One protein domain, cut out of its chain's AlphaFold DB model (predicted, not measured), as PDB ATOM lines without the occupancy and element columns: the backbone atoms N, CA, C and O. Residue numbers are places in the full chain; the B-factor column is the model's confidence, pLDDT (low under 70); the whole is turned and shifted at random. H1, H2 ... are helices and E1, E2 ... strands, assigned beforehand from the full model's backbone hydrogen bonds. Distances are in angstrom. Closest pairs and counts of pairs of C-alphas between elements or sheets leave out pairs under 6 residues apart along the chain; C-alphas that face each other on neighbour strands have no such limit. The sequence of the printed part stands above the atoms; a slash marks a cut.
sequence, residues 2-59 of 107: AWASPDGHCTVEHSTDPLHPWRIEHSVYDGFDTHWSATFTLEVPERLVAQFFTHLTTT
ATOM      1  N   ALA A   2     139.670 162.626  67.346       78.56
ATOM      2  CA  ALA A   2     139.238 163.966  67.738       78.56
ATOM      3  C   ALA A   2     138.483 164.651  66.593       78.56
ATOM      4  O   ALA A   2     138.868 164.515  65.430       78.56
ATOM      5  N   TRP A   3     137.423 165.375  66.934       80.56
ATOM      6  CA  TRP A   3     136.605 166.174  66.024       80.56
ATOM      7  C   TRP A   3     136.462 167.584  66.584       80.56
ATOM      8  O   TRP A   3     136.473 167.767  67.798       80.56
ATOM      9  N   ALA A   4     136.300 168.566  65.703       75.12
ATOM     10  CA  ALA A   4     136.020 169.947  66.076       75.12
ATOM     11  C   ALA A   4     134.724 170.422  65.413       75.12
ATOM     12  O   ALA A   4     134.388 169.980  64.307       75.12
ATOM     13  N   SER A   5     133.998 171.315  66.080       69.19
ATOM     14  CA  SER A   5     132.892 172.050  65.471       69.19
ATOM     15  C   SER A   5     133.398 172.930  64.316       69.19
ATOM     16  O   SER A   5     134.572 173.303  64.291       69.19
ATOM     17  N   PRO A   6     132.537 173.292  63.345       62.00
ATOM     18  CA  PRO A   6     132.938 174.133  62.213       62.00
ATOM     19  C   PRO A   6     133.484 175.515  62.600       62.00
ATOM     20  O   PRO A   6     134.250 176.094  61.837       62.00
ATOM     21  N   ASP A   7     133.092 176.037  63.765       64.88
ATOM     22  CA  ASP A   7     133.598 177.290  64.337       64.88
ATOM     23  C   ASP A   7     134.885 177.105  65.166       64.88
ATOM     24  O   ASP A   7     135.459 178.080  65.636       64.88
ATOM     25  N   GLY A   8     135.361 175.866  65.337       67.69
ATOM     26  CA  GLY A   8     136.586 175.537  66.067       67.69
ATOM     27  C   GLY A   8     136.491 175.671  67.590       67.69
ATOM     28  O   GLY A   8     137.481 175.420  68.274       67.69
ATOM     29  N   HIS A   9     135.328 176.035  68.134       74.25
ATOM     30  CA  HIS A   9     135.162 176.334  69.559       74.25
ATOM     31  C   HIS A   9     134.816 175.122  70.419       74.25
ATOM     32  O   HIS A   9     134.977 175.175  71.635       74.25
ATOM     33  N   CYS A  10     134.345 174.030  69.820       76.50
ATOM     34  CA  CYS A  10     134.047 172.789  70.518       76.50
ATOM     35  C   CYS A  10     134.910 171.666  69.956       76.50
ATOM     36  O   CYS A  10     134.895 171.412  68.752       76.50
ATOM     37  N   THR A  11     135.614 170.952  70.825       80.38
ATOM     38  CA  THR A  11     136.328 169.725  70.473       80.38
ATOM     39  C   THR A  11     135.694 168.535  71.173       80.38
ATOM     40  O   THR A  11     135.182 168.625  72.289       80.38
ATOM     41  N   VAL A  12     135.685 167.403  70.481       82.38
ATOM     42  CA  VAL A  12     135.192 166.125  70.984       82.38
ATOM     43  C   VAL A  12     136.289 165.107  70.763       82.38
ATOM     44  O   VAL A  12     136.724 164.890  69.634       82.38
ATOM     45  N   GLU A  13     136.705 164.451  71.831       85.12
ATOM     46  CA  GLU A  13     137.704 163.399  71.808       85.12
ATOM     47  C   GLU A  13     137.078 162.083  72.254       85.12
ATOM     48  O   GLU A  13     136.537 161.969  73.354       85.12
ATOM     49  N   HIS A  14     137.180 161.074  71.390       81.81
ATOM     50  CA  HIS A  14     136.929 159.690  71.762       81.81
ATOM     51  C   HIS A  14     138.242 159.022  72.177       81.81
ATOM     52  O   HIS A  14     139.146 158.857  71.339       81.81
ATOM     53  N   SER A  15     138.335 158.656  73.453       79.75
ATOM     54  CA  SER A  15     139.469 157.965  74.064       79.75
ATOM     55  C   SER A  15     139.264 156.449  74.054       79.75
ATOM     56  O   SER A  15     138.143 155.953  74.009       79.75
ATOM     57  N   THR A  16     140.363 155.697  74.120       78.56
ATOM     58  CA  THR A  16     140.331 154.254  74.409       78.56
ATOM     59  C   THR A  16     140.231 153.960  75.908       78.56
ATOM     60  O   THR A  16     140.254 152.792  76.289       78.56
ATOM     61  N   ASP A  17     140.170 154.992  76.760       79.19
ATOM     62  CA  ASP A  17     139.930 154.849  78.198       79.19
ATOM     63  C   ASP A  17     138.527 154.259  78.437       79.19
ATOM     64  O   ASP A  17     137.529 154.900  78.092       79.19
ATOM     65  N   PRO A  18     138.422 153.058  79.038       70.81
ATOM     66  CA  PRO A  18     137.136 152.424  79.302       70.81
ATOM     67  C   PRO A  18     136.274 153.181  80.323       70.81
ATOM     68  O   PRO A  18     135.068 152.949  80.373       70.81
ATOM     69  N   LEU A  19     136.851 154.077  81.131       73.44
ATOM     70  CA  LEU A  19     136.106 154.866  82.120       73.44
ATOM     71  C   LEU A  19     135.557 156.173  81.532       73.44
ATOM     72  O   LEU A  19     134.463 156.602  81.902       73.44
ATOM     73  N   HIS A  20     136.281 156.778  80.591       71.12
ATOM     74  CA  HIS A  20     135.959 158.083  80.010       71.12
ATOM     75  C   HIS A  20     136.089 158.043  78.483       71.12
ATOM     76  O   HIS A  20     136.982 158.677  77.912       71.12
ATOM     77  N   PRO A  21     135.210 157.295  77.796       79.38
ATOM     78  CA  PRO A  21     135.297 157.136  76.352       79.38
ATOM     79  C   PRO A  21     135.133 158.463  75.611       79.38
ATOM     80  O   PRO A  21     135.714 158.618  74.544       79.38
ATOM     81  N   TRP A  22     134.404 159.440  76.164       82.06
ATOM     82  CA  TRP A  22     134.166 160.726  75.504       82.06
ATOM     83  C   TRP A  22     134.530 161.908  76.393       82.06
ATOM     84  O   TRP A  22     133.987 162.053  77.491       82.06
ATOM     85  N   ARG A  23     135.381 162.793  75.875       84.94
ATOM     86  CA  ARG A  23     135.686 164.106  76.449       84.94
ATOM     87  C   ARG A  23     135.261 165.185  75.467       84.94
ATOM     88  O   ARG A  23     135.560 165.099  74.281       84.94
ATOM     89  N   ILE A  24     134.553 166.186  75.963       85.62
ATOM     90  CA  ILE A  24     134.120 167.341  75.188       85.62
ATOM     91  C   ILE A  24     134.661 168.576  75.874       85.62
ATOM     92  O   ILE A  24     134.533 168.708  77.092       85.62
ATOM     93  N   GLU A  25     135.241 169.472  75.096       83.06
ATOM     94  CA  GLU A  25     135.694 170.766  75.572       83.06
ATOM     95  C   GLU A  25     135.115 171.858  74.696       83.06
ATOM     96  O   GLU A  25     134.985 171.706  73.482       83.06
ATOM     97  N   HIS A  26     134.762 172.964  75.332       80.94
ATOM     98  CA  HIS A  26     134.313 174.155  74.649       80.94
ATOM     99  C   HIS A  26     135.099 175.361  75.143       80.94
ATOM    100  O   HIS A  26     135.245 175.568  76.351       80.94
ATOM    101  N   SER A  27     135.564 176.182  74.209       74.31
ATOM    102  CA  SER A  27     136.140 177.486  74.492       74.31
ATOM    103  C   SER A  27     135.856 178.460  73.358       74.31
ATOM    104  O   SER A  27     136.076 178.163  72.188       74.31
ATOM    105  N   VAL A  28     135.405 179.659  73.722       65.25
ATOM    106  CA  VAL A  28     135.098 180.726  72.756       65.25
ATOM    107  C   VAL A  28     136.357 181.505  72.357       65.25
ATOM    108  O   VAL A  28     136.399 182.100  71.288       65.25
ATOM    109  N   TYR A  29     137.403 181.508  73.188       64.88
ATOM    110  CA  TYR A  29     138.614 182.287  72.920       64.88
ATOM    111  C   TYR A  29     139.839 181.676  73.597       64.88
ATOM    112  O   TYR A  29     140.081 181.965  74.764       64.88
ATOM    113  N   ASP A  30     140.582 180.830  72.878       61.09
ATOM    114  CA  ASP A  30     141.895 180.281  73.278       61.09
ATOM    115  C   ASP A  30     142.006 179.878  74.770       61.09
ATOM    116  O   ASP A  30     142.995 180.142  75.447       61.09
ATOM    117  N   GLY A  31     140.936 179.312  75.340       56.06
ATOM    118  CA  GLY A  31     140.869 178.915  76.752       56.06
ATOM    119  C   GLY A  31     140.581 180.026  77.776       56.06
ATOM    120  O   GLY A  31     140.336 179.710  78.938       56.06
ATOM    121  N   PHE A  32     140.549 181.307  77.398       53.75
ATOM    122  CA  PHE A  32     140.323 182.430  78.324       53.75
ATOM    123  C   PHE A  32     138.851 182.689  78.657       53.75
ATOM    124  O   PHE A  32     138.571 183.469  79.569       53.75
ATOM    125  N   ASP A  33     137.913 182.062  77.942       59.59
ATOM    126  CA  ASP A  33     136.490 182.289  78.163       59.59
ATOM    127  C   ASP A  33     135.585 181.055  77.998       59.59
ATOM    128  O   ASP A  33     136.014 180.067  77.398       59.59
ATOM    129  N   THR A  34     134.355 181.138  78.557       59.72
ATOM    130  CA  THR A  34     133.328 180.090  78.761       59.72
ATOM    131  C   THR A  34     133.907 178.704  78.527       59.72
ATOM    132  O   THR A  34     133.607 178.034  77.534       59.72
ATOM    133  N   HIS A  35     134.784 178.328  79.449       71.25
ATOM    134  CA  HIS A  35     135.444 177.046  79.448       71.25
ATOM    135  C   HIS A  35     134.554 176.073  80.205       71.25
ATOM    136  O   HIS A  35     134.383 176.186  81.422       71.25
ATOM    137  N   TRP A  36     133.947 175.144  79.480       76.44
ATOM    138  CA  TRP A  36     133.337 173.984  80.105       76.44
ATOM    139  C   TRP A  36     133.882 172.731  79.445       76.44
ATOM    140  O   TRP A  36     134.182 172.704  78.250       76.44
ATOM    141  N   SER A  37     134.007 171.692  80.258       81.69
ATOM    142  CA  SER A  37     134.306 170.353  79.801       81.69
ATOM    143  C   SER A  37     133.218 169.409  80.286       81.69
ATOM    144  O   SER A  37     132.630 169.591  81.356       81.69
ATOM    145  N   ALA A  38     132.909 168.424  79.458       82.62
ATOM    146  CA  ALA A  38     132.015 167.338  79.805       82.62
ATOM    147  C   ALA A  38     132.722 166.016  79.533       82.62
ATOM    148  O   ALA A  38     133.494 165.879  78.581       82.62
ATOM    149  N   THR A  39     132.445 165.028  80.372       85.50
ATOM    150  CA  THR A  39     132.945 163.673  80.189       85.50
ATOM    151  C   THR A  39     131.771 162.720  80.260       85.50
ATOM    152  O   THR A  39     131.021 162.740  81.238       85.50
ATOM    153  N   PHE A  40     131.594 161.900  79.224       84.50
ATOM    154  CA  PHE A  40     130.593 160.841  79.247       84.50
ATOM    155  C   PHE A  40     131.262 159.516  79.570       84.50
ATOM    156  O   PHE A  40     132.113 159.035  78.821       84.50
ATOM    157  N   THR A  41     130.867 158.951  80.706       84.12
ATOM    158  CA  THR A  41     131.210 157.589  81.114       84.12
ATOM    159  C   THR A  41     130.229 156.597  80.487       84.12
ATOM    160  O   THR A  41     129.196 156.986  79.936       84.12
ATOM    161  N   LEU A  42     130.519 155.300  80.604       81.06
ATOM    162  CA  LEU A  42     129.627 154.227  80.138       81.06
ATOM    163  C   LEU A  42     128.254 154.212  80.835       81.06
ATOM    164  O   LEU A  42     127.316 153.607  80.327       81.06
ATOM    165  N   GLU A  43     128.130 154.863  81.992       85.81
ATOM    166  CA  GLU A  43     126.885 154.930  82.764       85.81
ATOM    167  C   GLU A  43     125.950 156.049  82.289       85.81
ATOM    168  O   GLU A  43     124.773 156.076  82.658       85.81
ATOM    169  N   VAL A  44     126.451 156.986  81.476       83.50
ATOM    170  CA  VAL A  44     125.634 158.091  80.977       83.50
ATOM    171  C   VAL A  44     124.583 157.541  80.011       83.50
ATOM    172  O   VAL A  44     124.936 156.891  79.026       83.50
ATOM    173  N   PRO A  45     123.283 157.818  80.230       88.19
ATOM    174  CA  PRO A  45     122.237 157.338  79.341       88.19
ATOM    175  C   PRO A  45     122.445 157.829  77.906       88.19
ATOM    176  O   PRO A  45     122.604 159.029  77.677       88.19
ATOM    177  N   GLU A  46     122.340 156.925  76.929       83.25
ATOM    178  CA  GLU A  46     122.519 157.234  75.499       83.25
ATOM    179  C   GLU A  46     121.645 158.413  75.042       83.25
ATOM    180  O   GLU A  46     122.082 159.279  74.285       83.25
ATOM    181  N   ARG A  47     120.422 158.519  75.580       84.81
ATOM    182  CA  ARG A  47     119.513 159.638  75.301       84.81
ATOM    183  C   ARG A  47     120.100 160.998  75.694       84.81
ATOM    184  O   ARG A  47     119.860 161.971  74.985       84.81
ATOM    185  N   LEU A  48     120.840 161.074  76.800       83.06
ATOM    186  CA  LEU A  48     121.465 162.312  77.268       83.06
ATOM    187  C   LEU A  48     122.623 162.700  76.344       83.06
ATOM    188  O   LEU A  48     122.713 163.855  75.935       83.06
ATOM    189  N   VAL A  49     123.432 161.719  75.938       81.69
ATOM    190  CA  VAL A  49     124.512 161.903  74.956       81.69
ATOM    191  C   VAL A  49     123.946 162.407  73.622       81.69
ATOM    192  O   VAL A  49     124.403 163.420  73.093       81.69
ATOM    193  N   ALA A  50     122.889 161.770  73.111       82.31
ATOM    194  CA  ALA A  50     122.226 162.179  71.874       82.31
ATOM    195  C   ALA A  50     121.618 163.590  71.965       82.31
ATOM    196  O   ALA A  50     121.766 164.388  71.037       82.31
ATOM    197  N   GLN A  51     120.962 163.931  73.080       83.62
ATOM    198  CA  GLN A  51     120.424 165.278  73.313       83.62
ATOM    199  C   GLN A  51     121.527 166.334  73.363       83.62
ATOM    200  O   GLN A  51     121.365 167.409  72.788       83.62
ATOM    201  N   PHE A  52     122.647 166.022  74.010       82.38
ATOM    202  CA  PHE A  52     123.788 166.919  74.090       82.38
ATOM    203  C   PHE A  52     124.386 167.199  72.708       82.38
ATOM    204  O   PHE A  52     124.527 168.360  72.335       82.38
ATOM    205  N   PHE A  53     124.645 166.164  71.903       78.44
ATOM    206  CA  PHE A  53     125.130 166.359  70.532       78.44
ATOM    207  C   PHE A  53     124.109 167.082  69.650       78.44
ATOM    208  O   PHE A  53     124.484 167.969  68.890       78.44
ATOM    209  N   THR A  54     122.815 166.786  69.806       81.88
ATOM    210  CA  THR A  54     121.748 167.537  69.122       81.88
ATOM    211  C   THR A  54     121.826 169.025  69.467       81.88
ATOM    212  O   THR A  54     121.736 169.872  68.578       81.88
ATOM    213  N   HIS A  55     122.042 169.353  70.745       76.06
ATOM    214  CA  HIS A  55     122.198 170.731  71.188       76.06
ATOM    215  C   HIS A  55     123.481 171.371  70.646       76.06
ATOM    216  O   HIS A  55     123.419 172.501  70.190       76.06
ATOM    217  N   LEU A  56     124.609 170.661  70.595       73.44
ATOM    218  CA  LEU A  56     125.841 171.192  69.990       73.44
ATOM    219  C   LEU A  56     125.692 171.498  68.496       73.44
ATOM    220  O   LEU A  56     126.308 172.429  67.992       73.44
ATOM    221  N   THR A  57     124.870 170.732  67.781       75.00
ATOM    222  CA  THR A  57     124.624 170.962  66.349       75.00
ATOM    223  C   THR A  57     123.560 172.024  66.068       75.00
ATOM    224  O   THR A  57     123.310 172.343  64.905       75.00
ATOM    225  N   THR A  58     122.898 172.561  67.100       74.44
ATOM    226  CA  THR A  58     121.848 173.557  66.892       74.44
ATOM    227  C   THR A  58     122.444 174.902  66.498       74.44
ATOM    228  O   THR A  58     123.374 175.403  67.117       74.44
ATOM    229  N   THR A  59     121.854 175.537  65.491       70.94
ATOM    230  CA  THR A  59     122.152 176.933  65.128       70.94
ATOM    231  C   THR A  59     121.291 177.921  65.915       70.94
ATOM    232  O   THR A  59     121.322 179.127  65.660       70.94
TER     233      THR A  59
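This is residues 2 to 59 of the 107 residues of the protein "DUF317 domain-containing protein" of Streptomyces sp. SM18 (UniProt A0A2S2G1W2). Look first for one twisted sheet of four strands, a meander in which each strand is the antiparallel neighbour of the one before; a single helix, H1, follows and only grazes it, with residues 50 to 55 standing free. The printed part has 58 residues, with four named strands and one named helix in the chain order E1, E2, E3, E4, H1; the sheet's order is E1, E2, E3, E4, all antiparallel, and the class is mixed, helices and strands. The whole is compact, radius of gyration of the C-alphas 11.8 A, spanning 31 by 24 by 17 A.

Find C-alpha 2 at (139.238, 163.966, 67.738), where E1, residues 2 to 4, begins. E2 is residues 10 to 14, E3 22 to 26 and E4 36 to 40, each 13.5 A long. H1, residues 46 to 56, runs 15.4 A to C-alpha 56 at (125.841, 171.192, 69.990).

In hairpin E2 and E3, N 11 and O 25 are 2.8 A apart, within hydrogen-bond range. So are N 3 and O 12 at 2.8 A in hairpin E1 and E2, and N 24 and O 38 at 2.8 A in hairpin E3 and E4. Edge strands E1 and E4 are apart. H1 is only just on the sheet, with 5 pairs of C-alphas within 10 A; its closest C-alphas with E4, Val 49 and Phe 40, are 7.5 A apart. Every O i to N i+4 pair in H1 is within hydrogen-bond range.

The farthest C-alphas, Pro 18 and Thr 59, are 32.0 A apart. The printed part has no cut, and no link is long. Look for pLDDT under 70 at residues 5 to 8 and 28 to 34.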